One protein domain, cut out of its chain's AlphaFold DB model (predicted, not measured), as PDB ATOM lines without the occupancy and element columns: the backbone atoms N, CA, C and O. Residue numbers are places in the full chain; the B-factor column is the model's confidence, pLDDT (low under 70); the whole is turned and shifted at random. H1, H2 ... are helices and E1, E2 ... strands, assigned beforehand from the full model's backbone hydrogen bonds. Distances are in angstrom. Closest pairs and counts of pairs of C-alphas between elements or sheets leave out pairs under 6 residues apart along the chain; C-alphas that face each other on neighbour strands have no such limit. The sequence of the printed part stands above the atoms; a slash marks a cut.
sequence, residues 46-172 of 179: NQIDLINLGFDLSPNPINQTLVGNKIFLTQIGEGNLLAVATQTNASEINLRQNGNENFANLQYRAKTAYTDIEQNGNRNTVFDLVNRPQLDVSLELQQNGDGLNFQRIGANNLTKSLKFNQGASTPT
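AT A GLANCE: This is residues 46 to 172 of the 179 residues of an uncharacterized protein of Dokdonia sinensis (UniProt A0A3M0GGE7). What shape is this? With little regular structure, the chain winds after H1 in stacked turns that make a flat slab, H1 at one end. Short parallel pairings join turns, for instance residues 97 to 98 with 119 to 120. What builds it? The 127 printed residues hold H1, E1, E2, E3, E4 in that order, E2 and E4 a parallel sheet; the class is mixed, with 20 residues in named elements. It is compact, radius of gyration of the C-alphas 14.6 A, spanning 39 by 37 by 16 A.

IN THESE COORDINATES: Where is H1? Residues 47 to 52, from C-alpha 47 at (188.473, 192.380, 251.528). Which strands follow? E1 is residues 83 to 85, E2 138 to 140, E3 150 to 154, 13.2 A long, and E4 161 to 163, ending at C-alpha 163 (187.027, 178.704, 255.011).

HOW THE PARTS SIT: Where does H1 stand? It is apart from the four strands; its O i to N i+4 pairs are within hydrogen-bond range. Which strands pair? E2 and E4 are parallel at 2 degrees, with N 162 and O 138 3.3 A apart. E1 and E3 pair with no named strand.

THE WHOLE: Which links are long? H1 to E1 and E1 to E2. Is it unbroken? The printed part has no cut; 11 residues have pLDDT under 70.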
ATOM      1  N   ASN A  46     185.224 195.479 253.517       71.44
ATOM      2  CA  ASN A  46     186.138 195.296 252.404       71.44
ATOM      3  C   ASN A  46     186.945 193.993 252.567       71.44
ATOM      4  O   ASN A  46     186.869 193.296 253.580       71.44
ATOM      5  N   GLN A  47     187.718 193.634 251.541       71.81
ATOM      6  CA  GLN A  47     188.473 192.380 251.528       71.81
ATOM      7  C   GLN A  47     189.544 192.302 252.632       71.81
ATOM      8  O   GLN A  47     189.790 191.220 253.157       71.81
ATOM      9  N   ILE A  48     190.150 193.430 253.013       75.56
ATOM     10  CA  ILE A  48     191.161 193.511 254.076       75.56
ATOM     11  C   ILE A  48     190.514 193.241 255.444       75.56
ATOM     12  O   ILE A  48     191.108 192.551 256.265       75.56
ATOM     13  N   ASP A  49     189.280 193.700 255.673       79.44
ATOM     14  CA  ASP A  49     188.569 193.496 256.944       79.44
ATOM     15  C   ASP A  49     188.275 192.006 257.186       79.44
ATOM     16  O   ASP A  49     188.526 191.479 258.268       79.44
ATOM     17  N   LEU A  50     187.804 191.299 256.152       78.19
ATOM     18  CA  LEU A  50     187.569 189.852 256.206       78.19
ATOM     19  C   LEU A  50     188.879 189.058 256.340       78.19
ATOM     20  O   LEU A  50     188.923 188.073 257.073       78.19
ATOM     21  N   ILE A  51     189.963 189.502 255.698       75.12
ATOM     22  CA  ILE A  51     191.297 188.905 255.875       75.12
ATOM     23  C   ILE A  51     191.795 189.093 257.318       75.12
ATOM     24  O   ILE A  51     192.304 188.145 257.912       75.12
ATOM     25  N   ASN A  52     191.579 190.267 257.922       78.69
ATOM     26  CA  ASN A  52     191.917 190.536 259.326       78.69
ATOM     27  C   ASN A  52     191.069 189.710 260.317       78.69
ATOM     28  O   ASN A  52     191.522 189.442 261.427       78.69
ATOM     29  N   LEU A  53     189.871 189.272 259.911       75.00
ATOM     30  CA  LEU A  53     189.032 188.309 260.639       75.00
ATOM     31  C   LEU A  53     189.376 186.833 260.337       75.00
ATOM     32  O   LEU A  53     188.771 185.938 260.927       75.00
ATOM     33  N   GLY A  54     190.346 186.561 259.458       72.69
ATOM     34  CA  GLY A  54     190.864 185.217 259.179       72.69
ATOM     35  C   GLY A  54     190.191 184.452 258.032       72.69
ATOM     36  O   GLY A  54     190.363 183.237 257.946       72.69
ATOM     37  N   PHE A  55     189.439 185.118 257.149       78.69
ATOM     38  CA  PHE A  55     188.792 184.475 256.000       78.69
ATOM     39  C   PHE A  55     189.695 184.401 254.748       78.69
ATOM     40  O   PHE A  55     190.223 185.421 254.305       78.69
ATOM     41  N   ASP A  56     189.773 183.226 254.103       79.25
ATOM     42  CA  ASP A  56     190.159 183.097 252.681       79.25
ATOM     43  C   ASP A  56     188.904 183.028 251.798       79.25
ATOM     44  O   ASP A  56     187.889 182.428 252.157       79.25
ATOM     45  N   LEU A  57     189.001 183.701 250.656       79.25
ATOM     46  CA  LEU A  57     187.925 184.232 249.826       79.25
ATOM     47  C   LEU A  57     188.136 183.929 248.326       79.25
ATOM     48  O   LEU A  57     187.310 184.286 247.480       79.25
ATOM     49  N   SER A  58     189.266 183.305 247.972       84.06
ATOM     50  CA  SER A  58     189.689 183.071 246.587       84.06
ATOM     51  C   SER A  58     188.877 181.956 245.882       84.06
ATOM     52  O   SER A  58     188.464 180.992 246.525       84.06
ATOM     53  N   PRO A  59     188.570 182.049 244.568       85.69
ATOM     54  CA  PRO A  59     187.591 181.159 243.923       85.69
ATOM     55  C   PRO A  59     188.098 179.715 243.765       85.69
ATOM     56  O   PRO A  59     189.205 179.509 243.271       85.69
ATOM     57  N   ASN A  60     187.283 178.712 244.108       84.56
ATOM     58  CA  ASN A  60     187.698 177.309 244.038       84.56
ATOM     59  C   ASN A  60     187.631 176.740 242.595       84.56
ATOM     60  O   ASN A  60     186.623 176.922 241.904       84.56
ATOM     61  N   PRO A  61     188.687 176.045 242.113       81.00
ATOM     62  CA  PRO A  61     188.751 175.494 240.757       81.00
ATOM     63  C   PRO A  61     188.085 174.117 240.550       81.00
ATOM     64  O   PRO A  61     187.824 173.775 239.396       81.00
ATOM     65  N   ILE A  62     187.767 173.338 241.601       84.12
ATOM     66  CA  ILE A  62     187.032 172.041 241.512       84.12
ATOM     67  C   ILE A  62     185.757 172.199 240.664       84.12
ATOM     68  O   ILE A  62     185.322 171.341 239.898       84.12
ATOM     69  N   ASN A  63     185.177 173.376 240.782       82.81
ATOM     70  CA  ASN A  63     183.927 173.801 240.200       82.81
ATOM     71  C   ASN A  63     183.987 173.995 238.671       82.81
ATOM     72  O   ASN A  63     182.955 174.068 238.006       82.81
ATOM     73  N   GLN A  64     185.165 174.003 238.054       88.88
ATOM     74  CA  GLN A  64     185.253 173.977 236.591       88.88
ATOM     75  C   GLN A  64     185.258 172.550 236.013       88.88
ATOM     76  O   GLN A  64     185.137 172.408 234.799       88.88
ATOM     77  N   THR A  65     185.370 171.504 236.847       79.00
ATOM     78  CA  THR A  65     185.704 170.138 236.394       79.00
ATOM     79  C   THR A  65     184.801 169.011 236.912       79.00
ATOM     80  O   THR A  65     184.915 167.886 236.426       79.00
ATOM     81  N   LEU A  66     183.899 169.272 237.865       86.19
ATOM     82  CA  LEU A  66     182.933 168.278 238.358       86.19
ATOM     83  C   LEU A  66     182.062 167.698 237.211       86.19
ATOM     84  O   LEU A  66     181.623 168.435 236.327       86.19
ATOM     85  N   VAL A  67     181.753 166.388 237.263       86.69
ATOM     86  CA  VAL A  67     180.795 165.700 236.359       86.69
ATOM     87  C   VAL A  67     179.882 164.720 237.126       86.69
ATOM     88  O   VAL A  67     180.366 163.755 237.724       86.69
ATOM     89  N   GLY A  68     178.559 164.924 237.050       88.44
ATOM     90  CA  GLY A  68     177.535 164.119 237.738       88.44
ATOM     91  C   GLY A  68     177.402 164.389 239.246       88.44
ATOM     92  O   GLY A  68     178.173 165.158 239.807       88.44
ATOM     93  N   ASN A  69     176.420 163.741 239.882       91.62
ATOM     94  CA  ASN A  69     176.047 163.867 241.302       91.62
ATOM     95  C   ASN A  69     176.014 162.446 241.949       91.62
ATOM     96  O   ASN A  69     175.665 161.501 241.231       91.62
ATOM     97  N   LYS A  70     176.481 162.220 243.200       83.94
ATOM     98  CA  LYS A  70     176.778 160.874 243.767       83.94
ATOM     99  C   LYS A  70     176.639 160.751 245.301       83.94
ATOM    100  O   LYS A  70     176.687 161.743 245.975       83.94
ATOM    101  N   ILE A  71     176.648 159.515 245.832       82.12
ATOM    102  CA  ILE A  71     176.900 159.095 247.245       82.12
ATOM    103  C   ILE A  71     175.848 159.542 248.300       82.12
ATOM    104  O   ILE A  71     175.377 160.662 248.293       82.12
ATOM    105  N   PHE A  72     175.498 158.646 249.234       87.44
ATOM    106  CA  PHE A  72     174.728 158.874 250.475       87.44
ATOM    107  C   PHE A  72     175.216 157.850 251.542       87.44
ATOM    108  O   PHE A  72     175.847 156.863 251.162       87.44
ATOM    109  N   LEU A  73     174.960 158.038 252.849       87.88
ATOM    110  CA  LEU A  73     175.414 157.166 253.974       87.88
ATOM    111  C   LEU A  73     174.475 157.427 255.217       87.88
ATOM    112  O   LEU A  73     173.538 158.208 255.057       87.88
ATOM    113  N   THR A  74     174.650 156.843 256.425       89.25
ATOM    114  CA  THR A  74     174.138 157.372 257.747       89.25
ATOM    115  C   THR A  74     174.851 156.736 258.956       89.25
ATOM    116  O   THR A  74     175.221 155.569 258.856       89.25
ATOM    117  N   GLN A  75     175.032 157.450 260.087       80.56
ATOM    118  CA  GLN A  75     175.480 156.871 261.377       80.56
ATOM    119  C   GLN A  75     174.700 157.422 262.593       80.56
ATOM    120  O   GLN A  75     174.220 158.558 262.574       80.56
ATOM    121  N   ILE A  76     174.544 156.568 263.615       87.75
ATOM    122  CA  ILE A  76     173.820 156.795 264.880       87.75
ATOM    123  C   ILE A  76     174.575 156.046 265.994       87.75
ATOM    124  O   ILE A  76     174.859 154.857 265.827       87.75
ATOM    125  N   GLY A  77     174.852 156.692 267.129       89.94
ATOM    126  CA  GLY A  77     175.616 156.119 268.248       89.94
ATOM    127  C   GLY A  77     176.358 157.190 269.052       89.94
ATOM    128  O   GLY A  77     175.964 158.350 269.036       89.94
ATOM    129  N   GLU A  78     177.449 156.829 269.728       77.88
ATOM    130  CA  GLU A  78     178.518 157.807 269.989       77.88
ATOM    131  C   GLU A  78     179.536 157.751 268.837       77.88
ATOM    132  O   GLU A  78     179.690 156.696 268.215       77.88
ATOM    133  N   GLY A  79     180.242 158.849 268.557       64.50
ATOM    134  CA  GLY A  79     181.295 158.885 267.533       64.50
ATOM    135  C   GLY A  79     180.745 158.819 266.107       64.50
ATOM    136  O   GLY A  79     181.229 158.052 265.273       64.50
ATOM    137  N   ASN A  80     179.704 159.595 265.833       75.06
ATOM    138  CA  ASN A  80     179.013 159.592 264.550       75.06
ATOM    139  C   ASN A  80     179.872 160.249 263.464       75.06
ATOM    140  O   ASN A  80     180.440 161.302 263.733       75.06
ATOM    141  N   LEU A  81     179.905 159.648 262.260       74.75
ATOM    142  CA  LEU A  81     180.451 160.145 260.980       74.75
ATOM    143  C   LEU A  81     179.426 159.952 259.819       74.75
ATOM    144  O   LEU A  81     178.540 159.121 259.904       74.75
ATOM    145  N   LEU A  82     179.472 160.717 258.722       83.12
ATOM    146  CA  LEU A  82     178.581 160.662 257.526       83.12
ATOM    147  C   LEU A  82     179.135 161.683 256.474       83.12
ATOM    148  O   LEU A  82     179.843 162.550 256.956       83.12
ATOM    149  N   ALA A  83     178.855 161.709 255.141       75.62
ATOM    150  CA  ALA A  83     179.381 162.769 254.211       75.62
ATOM    151  C   ALA A  83     178.517 163.340 253.010       75.62
ATOM    152  O   ALA A  83     178.365 162.493 252.163       75.62
ATOM    153  N   VAL A  84     177.941 164.605 252.884       74.81
ATOM    154  CA  VAL A  84     177.026 165.225 251.808       74.81
ATOM    155  C   VAL A  84     177.806 165.996 250.713       74.81
ATOM    156  O   VAL A  84     179.021 166.045 250.794       74.81
ATOM    157  N   ALA A  85     177.156 166.529 249.665       70.00
ATOM    158  CA  ALA A  85     177.364 167.698 248.753       70.00
ATOM    159  C   ALA A  85     176.032 167.861 247.941       70.00
ATOM    160  O   ALA A  85     175.271 166.911 248.021       70.00
ATOM    161  N   THR A  86     175.721 168.891 247.112       64.81
ATOM    162  CA  THR A  86     174.824 168.744 245.890       64.81
ATOM    163  C   THR A  86     174.526 170.045 245.061       64.81
ATOM    164  O   THR A  86     174.906 171.156 245.423       64.81
ATOM    165  N   GLN A  87     173.775 169.858 243.961       80.06
ATOM    166  CA  GLN A  87     172.893 170.675 243.103       80.06
ATOM    167  C   GLN A  87     173.488 171.666 242.099       80.06
ATOM    168  O   GLN A  87     173.797 172.817 242.382       80.06
ATOM    169  N   THR A  88     173.596 171.219 240.856       84.06
ATOM    170  CA  THR A  88     174.656 171.697 239.969       84.06
ATOM    171  C   THR A  88     174.552 171.039 238.600       84.06
ATOM    172  O   THR A  88     173.881 170.015 238.461       84.06
ATOM    173  N   ASN A  89     175.400 171.466 237.664       95.44
ATOM    174  CA  ASN A  89     175.827 170.608 236.558       95.44
ATOM    175  C   ASN A  89     176.552 169.332 237.063       95.44
ATOM    176  O   ASN A  89     176.434 168.284 236.431       95.44
ATOM    177  N   ALA A  90     177.270 169.408 238.200       91.44
ATOM    178  CA  ALA A  90     177.902 168.277 238.901       91.44
ATOM    179  C   ALA A  90     178.384 168.562 240.359       91.44
ATOM    180  O   ALA A  90     178.842 169.679 240.623       91.44
ATOM    181  N   SER A  91     178.272 167.574 241.276       88.81
ATOM    182  CA  SER A  91     178.420 167.686 242.756       88.81
ATOM    183  C   SER A  91     178.278 166.337 243.542       88.81
ATOM    184  O   SER A  91     178.587 165.273 243.017       88.81
ATOM    185  N   GLU A  92     177.753 166.417 244.783       83.62
ATOM    186  CA  GLU A  92     176.942 165.446 245.574       83.62
ATOM    187  C   GLU A  92     177.618 164.328 246.419       83.62
ATOM    188  O   GLU A  92     178.608 163.762 245.957       83.62
ATOM    189  N   ILE A  93     177.094 164.097 247.664       89.62
ATOM    190  CA  ILE A  93     177.358 163.021 248.689       89.62
ATOM    191  C   ILE A  93     176.117 162.890 249.712       89.62
ATOM    192  O   ILE A  93     175.125 163.567 249.461       89.62
ATOM    193  N   ASN A  94     176.114 162.204 250.912       81.81
ATOM    194  CA  ASN A  94     175.286 162.564 252.163       81.81
ATOM    195  C   ASN A  94     175.950 162.472 253.620       81.81
ATOM    196  O   ASN A  94     176.424 161.377 253.896       81.81
ATOM    197  N   LEU A  95     176.042 163.560 254.482       91.56
ATOM    198  CA  LEU A  95     176.705 163.927 255.828       91.56
ATOM    199  C   LEU A  95     175.532 164.308 256.813       91.56
ATOM    200  O   LEU A  95     174.830 165.263 256.536       91.56
ATOM    201  N   ARG A  96     175.324 163.628 257.957       89.69
ATOM    202  CA  ARG A  96     174.404 163.882 259.107       89.69
ATOM    203  C   ARG A  96     174.730 162.923 260.266       89.69
ATOM    204  O   ARG A  96     174.935 161.743 260.015       89.69
ATOM    205  N   GLN A  97     174.838 163.365 261.514       87.12
ATOM    206  CA  GLN A  97     175.563 162.588 262.539       87.12
ATOM    207  C   GLN A  97     174.890 162.758 263.917       87.12
ATOM    208  O   GLN A  97     174.583 163.894 264.267       87.12
ATOM    209  N   ASN A  98     174.557 161.663 264.635       83.19
ATOM    210  CA  ASN A  98     173.526 161.667 265.700       83.19
ATOM    211  C   ASN A  98     173.875 160.904 267.010       83.19
ATOM    212  O   ASN A  98     173.735 159.679 267.090       83.19
ATOM    213  N   GLY A  99     174.214 161.650 268.069       87.19
ATOM    214  CA  GLY A  99     174.469 161.188 269.445       87.19
ATOM    215  C   GLY A  99     175.667 161.918 270.068       87.19
ATOM    216  O   GLY A  99     175.942 163.035 269.663       87.19
ATOM    217  N   ASN A 100     176.388 161.386 271.061       73.00
ATOM    218  CA  ASN A 100     177.582 162.103 271.558       73.00
ATOM    219  C   ASN A 100     178.722 162.038 270.535       73.00
ATOM    220  O   ASN A 100     178.943 160.985 269.947       73.00
ATOM    221  N   GLU A 101     179.477 163.128 270.387       65.62
ATOM    222  CA  GLU A 101     180.519 163.299 269.366       65.62
ATOM    223  C   GLU A 101     180.004 163.145 267.923       65.62
ATOM    224  O   GLU A 101     179.600 162.073 267.466       65.62
ATOM    225  N   ASN A 102     180.053 164.242 267.172       75.69
ATOM    226  CA  ASN A 102     179.578 164.297 265.795       75.69
ATOM    227  C   ASN A 102     180.538 165.165 264.981       75.69
ATOM    228  O   ASN A 102     181.058 166.141 265.515       75.69
ATOM    229  N   PHE A 103     180.725 164.847 263.704       80.50
ATOM    230  CA  PHE A 103     181.473 165.600 262.684       80.50
ATOM    231  C   PHE A 103     180.578 166.015 261.463       80.50
ATOM    232  O   PHE A 103     179.395 165.698 261.493       80.50
ATOM    233  N   ALA A 104     181.064 166.806 260.468       80.12
ATOM    234  CA  ALA A 104     180.626 167.025 259.068       80.12
ATOM    235  C   ALA A 104     181.072 168.376 258.353       80.12
ATOM    236  O   ALA A 104     181.741 169.210 258.947       80.12
ATOM    237  N   ASN A 105     180.724 168.609 257.059       74.75
ATOM    238  CA  ASN A 105     180.770 169.896 256.278       74.75
ATOM    239  C   ASN A 105     179.541 170.087 255.331       74.75
ATOM    240  O   ASN A 105     179.335 169.060 254.739       74.75
ATOM    241  N   LEU A 106     178.795 171.237 255.191       78.50
ATOM    242  CA  LEU A 106     177.593 171.684 254.330       78.50
ATOM    243  C   LEU A 106     178.136 172.480 253.096       78.50
ATOM    244  O   LEU A 106     178.901 173.418 253.271       78.50
ATOM    245  N   GLN A 107     177.763 172.144 251.853       63.88
ATOM    246  CA  GLN A 107     178.211 172.745 250.585       63.88
ATOM    247  C   GLN A 107     177.350 172.409 249.332       63.88
ATOM    248  O   GLN A 107     177.399 171.306 248.767       63.88
ATOM    249  N   TYR A 108     176.685 173.438 248.792       71.94
ATOM    250  CA  TYR A 108     175.600 173.361 247.812       71.94
ATOM    251  C   TYR A 108     175.575 174.362 246.643       71.94
ATOM    252  O   TYR A 108     176.120 175.469 246.677       71.94
ATOM    253  N   ARG A 109     174.705 173.984 245.695       84.00
ATOM    254  CA  ARG A 109     173.817 174.792 244.848       84.00
ATOM    255  C   ARG A 109     174.470 175.945 244.112       84.00
ATOM    256  O   ARG A 109     174.390 177.094 244.543       84.00
ATOM    257  N   ALA A 110     174.949 175.622 242.920       88.12
ATOM    258  CA  ALA A 110     175.778 176.484 242.099       88.12
ATOM    259  C   ALA A 110     175.717 176.095 240.614       88.12
ATOM    260  O   ALA A 110     174.916 175.250 240.213       88.12
ATOM    261  N   LYS A 111     176.629 176.650 239.808       95.19
ATOM    262  CA  LYS A 111     177.065 176.002 238.560       95.19
ATOM    263  C   LYS A 111     177.588 174.587 238.872       95.19
ATOM    264  O   LYS A 111     177.243 173.623 238.188       95.19
ATOM    265  N   THR A 112     178.342 174.473 239.963       93.50
ATOM    266  CA  THR A 112     179.080 173.298 240.476       93.50
ATOM    267  C   THR A 112     179.478 173.568 241.944       93.50
ATOM    268  O   THR A 112     179.867 174.693 242.241       93.50
ATOM    269  N   ALA A 113     179.387 172.596 242.864       90.94
ATOM    270  CA  ALA A 113     179.426 172.750 244.338       90.94
ATOM    271  C   ALA A 113     179.726 171.415 245.045       90.94
ATOM    272  O   ALA A 113     179.402 170.372 244.473       90.94
ATOM    273  N   TYR A 114     180.351 171.408 246.242       86.12
ATOM    274  CA  TYR A 114     180.989 170.164 246.716       86.12
ATOM    275  C   TYR A 114     181.397 169.987 248.219       86.12
ATOM    276  O   TYR A 114     182.547 170.240 248.554       86.12
ATOM    277  N   THR A 115     180.543 169.359 249.055       84.31
ATOM    278  CA  THR A 115     180.750 168.605 250.353       84.31
ATOM    279  C   THR A 115     179.928 169.085 251.587       84.31
ATOM    280  O   THR A 115     180.398 169.990 252.259       84.31
ATOM    281  N   ASP A 116     178.748 168.485 251.881       70.06
ATOM    282  CA  ASP A 116     177.548 169.004 252.606       70.06
ATOM    283  C   ASP A 116     176.995 168.331 253.981       70.06
ATOM    284  O   ASP A 116     177.344 167.183 254.119       70.06
ATOM    285  N   ILE A 117     176.275 168.912 255.018       91.00
ATOM    286  CA  ILE A 117     176.375 168.656 256.547       91.00
ATOM    287  C   ILE A 117     175.213 168.050 257.382       91.00
ATOM    288  O   ILE A 117     174.049 168.237 257.048       91.00
ATOM    289  N   GLU A 118     175.567 167.552 258.601       84.12
ATOM    290  CA  GLU A 118     174.911 167.788 259.936       84.12
ATOM    291  C   GLU A 118     175.689 167.113 261.108       84.12
ATOM    292  O   GLU A 118     176.011 165.935 260.990       84.12
ATOM    293  N   GLN A 119     175.983 167.804 262.234       82.81
ATOM    294  CA  GLN A 119     176.577 167.205 263.461       82.81
ATOM    295  C   GLN A 119     175.681 167.465 264.701       82.81
ATOM    296  O   GLN A 119     175.436 168.631 265.010       82.81
ATOM    297  N   ASN A 120     175.177 166.424 265.397       75.50
ATOM    298  CA  ASN A 120     174.120 166.564 266.420       75.50
ATOM    299  C   ASN A 120     174.252 165.728 267.732       75.50
ATOM    300  O   ASN A 120     173.954 164.535 267.770       75.50
ATOM    301  N   GLY A 121     174.570 166.414 268.835       80.69
ATOM    302  CA  GLY A 121     174.646 165.981 270.234       80.69
ATOM    303  C   GLY A 121     175.604 166.886 271.021       80.69
ATOM    304  O   GLY A 121     175.550 168.105 270.858       80.69
ATOM    305  N   ASN A 122     176.492 166.328 271.852       61.75
ATOM    306  CA  ASN A 122     177.615 167.108 272.389       61.75
ATOM    307  C   ASN A 122     178.789 167.167 271.390       61.75
ATOM    308  O   ASN A 122     178.916 166.329 270.494       61.75
ATOM    309  N   ARG A 123     179.636 168.193 271.539       60.81
ATOM    310  CA  ARG A 123     180.679 168.576 270.556       60.81
ATOM    311  C   ARG A 123     180.093 168.886 269.169       60.81
ATOM    312  O   ARG A 123     180.414 168.242 268.175       60.81
ATOM    313  N   ASN A 124     179.183 169.858 269.152       75.62
ATOM    314  CA  ASN A 124     178.244 170.103 268.058       75.62
ATOM    315  C   ASN A 124     178.705 171.121 267.015       75.62
ATOM    316  O   ASN A 124     179.655 171.863 267.254       75.62
ATOM    317  N   THR A 125     178.054 171.119 265.843       81.56
ATOM    318  CA  THR A 125     178.450 171.908 264.655       81.56
ATOM    319  C   THR A 125     177.420 171.797 263.515       81.56
ATOM    320  O   THR A 125     176.741 170.782 263.391       81.56
ATOM    321  N   VAL A 126     177.362 172.776 262.604       82.75
ATOM    322  CA  VAL A 126     176.624 172.719 261.315       82.75
ATOM    323  C   VAL A 126     177.400 173.549 260.277       82.75
ATOM    324  O   VAL A 126     177.587 174.725 260.539       82.75
ATOM    325  N   PHE A 127     177.895 173.008 259.149       62.34
ATOM    326  CA  PHE A 127     179.048 173.594 258.432       62.34
ATOM    327  C   PHE A 127     178.806 174.100 256.973       62.34
ATOM    328  O   PHE A 127     179.463 173.655 256.062       62.34
ATOM    329  N   ASP A 128     177.871 175.058 256.749       71.38
ATOM    330  CA  ASP A 128     177.267 175.507 255.444       71.38
ATOM    331  C   ASP A 128     177.953 176.340 254.335       71.38
ATOM    332  O   ASP A 128     178.556 177.381 254.553       71.38
ATOM    333  N   LEU A 129     177.667 175.954 253.083       62.84
ATOM    334  CA  LEU A 129     177.814 176.691 251.834       62.84
ATOM    335  C   LEU A 129     176.539 176.611 251.003       62.84
ATOM    336  O   LEU A 129     176.161 175.562 250.503       62.84
ATOM    337  N   VAL A 130     176.032 177.787 250.650       69.75
ATOM    338  CA  VAL A 130     175.130 177.985 249.512       69.75
ATOM    339  C   VAL A 130     175.721 179.045 248.596       69.75
ATOM    340  O   VAL A 130     176.140 180.100 249.074       69.75
ATOM    341  N   ASN A 131     175.753 178.819 247.277       62.53
ATOM    342  CA  ASN A 131     176.370 179.789 246.375       62.53
ATOM    343  C   ASN A 131     175.864 179.749 244.924       62.53
ATOM    344  O   ASN A 131     176.370 178.998 244.106       62.53
ATOM    345  N   ARG A 132     174.951 180.682 244.611       88.50
ATOM    346  CA  ARG A 132     174.711 181.304 243.287       88.50
ATOM    347  C   ARG A 132     174.881 180.358 242.069       88.50
ATOM    348  O   ARG A 132     176.006 180.115 241.646       88.50
ATOM    349  N   PRO A 133     173.799 179.972 241.358       84.75
ATOM    350  CA  PRO A 133     173.830 179.077 240.181       84.75
ATOM    351  C   PRO A 133     174.755 179.424 238.991       84.75
ATOM    352  O   PRO A 133     174.772 178.685 238.016       84.75
ATOM    353  N   GLN A 134     175.481 180.544 239.036       91.44
ATOM    354  CA  GLN A 134     176.442 180.996 238.021       91.44
ATOM    355  C   GLN A 134     177.881 181.115 238.558       91.44
ATOM    356  O   GLN A 134     178.796 181.404 237.790       91.44
ATOM    357  N   LEU A 135     178.089 180.936 239.866       90.12
ATOM    358  CA  LEU A 135     179.407 180.956 240.496       90.12
ATOM    359  C   LEU A 135     179.922 179.535 240.738       90.12
ATOM    360  O   LEU A 135     179.182 178.555 240.688       90.12
ATOM    361  N   ASP A 136     181.222 179.495 241.005       94.38
ATOM    362  CA  ASP A 136     182.063 178.333 241.266       94.38
ATOM    363  C   ASP A 136     182.510 178.380 242.743       94.38
ATOM    364  O   ASP A 136     182.870 179.457 243.235       94.38
ATOM    365  N   VAL A 137     182.322 177.275 243.486       94.12
ATOM    366  CA  VAL A 137     181.966 177.333 244.919       94.12
ATOM    367  C   VAL A 137     182.548 176.202 245.788       94.12
ATOM    368  O   VAL A 137     182.299 175.021 245.552       94.12
ATOM    369  N   SER A 138     183.235 176.555 246.874       93.88
ATOM    370  CA  SER A 138     183.591 175.600 247.938       93.88
ATOM    371  C   SER A 138     183.553 176.246 249.309       93.88
ATOM    372  O   SER A 138     183.683 177.460 249.425       93.88
ATOM    373  N   LEU A 139     183.406 175.462 250.360       93.62
ATOM    374  CA  LEU A 139     183.792 175.896 251.685       93.62
ATOM    375  C   LEU A 139     184.154 174.724 252.563       93.62
ATOM    376  O   LEU A 139     183.468 173.715 252.624       93.62
ATOM    377  N   GLU A 140     185.204 174.913 253.331       90.06
ATOM    378  CA  GLU A 140     185.498 174.028 254.433       90.06
ATOM    379  C   GLU A 140     185.101 174.747 255.741       90.06
ATOM    380  O   GLU A 140     185.828 175.627 256.206       90.06
ATOM    381  N   LEU A 141     183.924 174.370 256.282       89.19
ATOM    382  CA  LEU A 141     183.415 174.518 257.730       89.19
ATOM    383  C   LEU A 141     183.845 172.482 259.928       89.19
ATOM    384  O   LEU A 141     182.986 171.959 260.689       89.19
ATOM    385  N   GLN A 142     185.029 171.929 260.395       87.88
ATOM    386  CA  GLN A 142     185.286 171.487 261.768       87.88
ATOM    387  C   GLN A 142     184.984 172.618 262.775       87.88
ATOM    388  O   GLN A 142     185.771 173.553 262.965       87.88
ATOM    389  N   GLN A 143     183.857 172.493 263.477       82.81
ATOM    390  CA  GLN A 143     183.661 173.097 264.794       82.81
ATOM    391  C   GLN A 143     183.880 171.954 265.809       82.81
ATOM    392  O   GLN A 143     183.606 170.788 265.524       82.81
ATOM    393  N   ASN A 144     184.535 172.238 266.934       71.38
ATOM    394  CA  ASN A 144     185.010 171.220 267.877       71.38
ATOM    395  C   ASN A 144     184.890 171.715 269.322       71.38
ATOM    396  O   ASN A 144     185.776 172.392 269.846       71.38
ATOM    397  N   GLY A 145     183.788 171.374 269.981       66.56
ATOM    398  CA  GLY A 145     183.516 171.792 271.355       66.56
ATOM    399  C   GLY A 145     182.025 171.783 271.648       66.56
ATOM    400  O   GLY A 145     181.203 171.748 270.733       66.56
ATOM    401  N   ASP A 146     181.661 171.726 272.924       73.69
ATOM    402  CA  ASP A 146     180.252 171.577 273.263       73.69
ATOM    403  C   ASP A 146     179.460 172.842 272.893       73.69
ATOM    404  O   ASP A 146     179.841 173.945 273.279       73.69
ATOM    405  N   GLY A 147     178.407 172.680 272.087       71.06
ATOM    406  CA  GLY A 147     177.574 173.782 271.590       71.06
ATOM    407  C   GLY A 147     178.172 174.733 270.532       71.06
ATOM    408  O   GLY A 147     177.765 175.893 270.518       71.06
ATOM    409  N   LEU A 148     179.101 174.317 269.653       80.44
ATOM    410  CA  LEU A 148     179.670 175.254 268.659       80.44
ATOM    411  C   LEU A 148     178.734 175.555 267.471       80.44
ATOM    412  O   LEU A 148     177.773 174.825 267.204       80.44
ATOM    413  N   ASN A 149     179.005 176.675 266.780       84.94
ATOM    414  CA  ASN A 149     178.154 177.191 265.708       84.94
ATOM    415  C   ASN A 149     178.842 178.197 264.737       84.94
ATOM    416  O   ASN A 149     178.814 179.407 264.942       84.94
ATOM    417  N   PHE A 150     179.465 177.742 263.653       89.69
ATOM    418  CA  PHE A 150     179.818 178.543 262.462       89.69
ATOM    419  C   PHE A 150     178.694 178.297 261.454       89.69
ATOM    420  O   PHE A 150     178.064 177.244 261.452       89.69
ATOM    421  N   GLN A 151     178.377 179.293 260.643       91.81
ATOM    422  CA  GLN A 151     177.472 179.187 259.503       91.81
ATOM    423  C   GLN A 151     178.061 180.012 258.351       91.81
ATOM    424  O   GLN A 151     178.591 181.100 258.593       91.81
ATOM    425  N   ARG A 152     177.918 179.585 257.093       90.00
ATOM    426  CA  ARG A 152     177.941 180.523 255.962       90.00
ATOM    427  C   ARG A 152     176.583 180.512 255.287       90.00
ATOM    428  O   ARG A 152     175.972 179.479 255.081       90.00
ATOM    429  N   ILE A 153     176.134 181.706 254.936       86.62
ATOM    430  CA  ILE A 153     174.816 181.994 254.405       86.62
ATOM    431  C   ILE A 153     175.024 182.776 253.113       86.62
ATOM    432  O   ILE A 153     175.194 184.002 253.103       86.62
ATOM    433  N   GLY A 154     175.028 182.047 252.002       89.06
ATOM    434  CA  GLY A 154     175.304 182.623 250.696       89.06
ATOM    435  C   GLY A 154     176.790 182.888 250.437       89.06
ATOM    436  O   GLY A 154     177.682 182.492 251.180       89.06
ATOM    437  N   ALA A 155     177.030 183.567 249.323       87.44
ATOM    438  CA  ALA A 155     178.334 183.760 248.722       87.44
ATOM    439  C   ALA A 155     178.211 184.763 247.570       87.44
ATOM    440  O   ALA A 155     177.407 184.564 246.661       87.44
ATOM    441  N   ASN A 156     179.005 185.824 247.576       88.81
ATOM    442  CA  ASN A 156     179.145 186.736 246.440       88.81
ATOM    443  C   ASN A 156     180.556 186.557 245.835       88.81
ATOM    444  O   ASN A 156     181.237 185.575 246.123       88.81
ATOM    445  N   ASN A 157     181.034 187.472 244.986       87.38
ATOM    446  CA  ASN A 157     182.387 187.340 244.422       87.38
ATOM    447  C   ASN A 157     183.522 187.414 245.461       87.38
ATOM    448  O   ASN A 157     184.599 186.900 245.174       87.38
ATOM    449  N   LEU A 158     183.266 188.010 246.629       85.88
ATOM    450  CA  LEU A 158     184.184 188.138 247.761       85.88
ATOM    451  C   LEU A 158     184.094 186.949 248.727       85.88
ATOM    452  O   LEU A 158     184.899 186.860 249.631       85.88
ATOM    453  N   THR A 159     183.124 186.049 248.579       89.88
ATOM    454  CA  THR A 159     182.850 184.987 249.566       89.88
ATOM    455  C   THR A 159     182.333 183.708 248.919       89.88
ATOM    456  O   THR A 159     181.624 182.927 249.550       89.88
ATOM    457  N   LYS A 160     182.647 183.491 247.636       91.12
ATOM    458  CA  LYS A 160     182.233 182.308 246.867       91.12
ATOM    459  C   LYS A 160     182.972 181.042 247.241       91.12
ATOM    460  O   LYS A 160     182.331 179.992 247.361       91.12
ATOM    461  N   SER A 161     184.239 181.183 247.598       90.00
ATOM    462  CA  SER A 161     184.854 180.265 248.546       90.00
ATOM    463  C   SER A 161     184.964 180.927 249.908       90.00
ATOM    464  O   SER A 161     185.091 182.146 249.977       90.00
ATOM    465  N   LEU A 162     184.843 180.132 250.967       90.62
ATOM    466  CA  LEU A 162     185.004 180.567 252.353       90.62
ATOM    467  C   LEU A 162     185.555 179.414 253.187       90.62
ATOM    468  O   LEU A 162     185.290 178.253 252.895       90.62
ATOM    469  N   LYS A 163     186.327 179.721 254.223       87.56
ATOM    470  CA  LYS A 163     187.027 178.704 255.011       87.56
ATOM    471  C   LYS A 163     187.392 179.269 256.379       87.56
ATOM    472  O   LYS A 163     188.074 180.289 256.418       87.56
ATOM    473  N   PHE A 164     186.955 178.635 257.470       81.31
ATOM    474  CA  PHE A 164     187.498 178.855 258.825       81.31
ATOM    475  C   PHE A 164     187.225 177.637 259.740       81.31
ATOM    476  O   PHE A 164     186.907 176.568 259.234       81.31
ATOM    477  N   ASN A 165     187.410 177.744 261.061       84.81
ATOM    478  CA  ASN A 165     187.191 176.675 262.058       84.81
ATOM    479  C   ASN A 165     186.716 177.250 263.409       84.81
ATOM    480  O   ASN A 165     186.902 178.439 263.658       84.81
ATOM    481  N   GLN A 166     186.180 176.429 264.322       79.25
ATOM    482  CA  GLN A 166     185.826 176.891 265.679       79.25
ATOM    483  C   GLN A 166     186.221 175.936 266.816       79.25
ATOM    484  O   GLN A 166     186.183 174.713 266.668       79.25
ATOM    485  N   GLY A 167     186.507 176.530 267.980       79.56
ATOM    486  CA  GLY A 167     186.613 175.907 269.304       79.56
ATOM    487  C   GLY A 167     185.672 176.572 270.330       79.56
ATOM    488  O   GLY A 167     185.027 177.569 270.024       79.56
ATOM    489  N   ALA A 168     185.622 176.069 271.568       77.56
ATOM    490  CA  ALA A 168     184.678 176.513 272.617       77.56
ATOM    491  C   ALA A 168     184.826 177.968 273.124       77.56
ATOM    492  O   ALA A 168     184.008 178.431 273.914       77.56
ATOM    493  N   SER A 169     185.852 178.697 272.681       73.56
ATOM    494  CA  SER A 169     186.002 180.147 272.906       73.56
ATOM    495  C   SER A 169     185.970 180.953 271.603       73.56
ATOM    496  O   SER A 169     186.135 182.169 271.625       73.56
ATOM    497  N   THR A 170     185.777 180.293 270.459       73.12
ATOM    498  CA  THR A 170     185.497 180.970 269.194       73.12
ATOM    499  C   THR A 170     184.028 181.390 269.211       73.12
ATOM    500  O   THR A 170     183.174 180.545 269.486       73.12
ATOM    501  N   PRO A 171     183.695 182.659 268.923       74.50
ATOM    502  CA  PRO A 171     182.303 183.079 268.861       74.50
ATOM    503  C   PRO A 171     181.566 182.332 267.750       74.50
ATOM    504  O   PRO A 171     182.159 181.971 266.727       74.50
ATOM    505  N   THR A 172     180.253 182.186 267.927       80.62
ATOM    506  CA  THR A 172     179.320 181.853 266.849       80.62
ATOM    507  C   THR A 172     179.558 182.803 265.677       80.62
ATOM    508  O   THR A 172     179.292 183.998 265.794       80.62
TER     509      THR A 172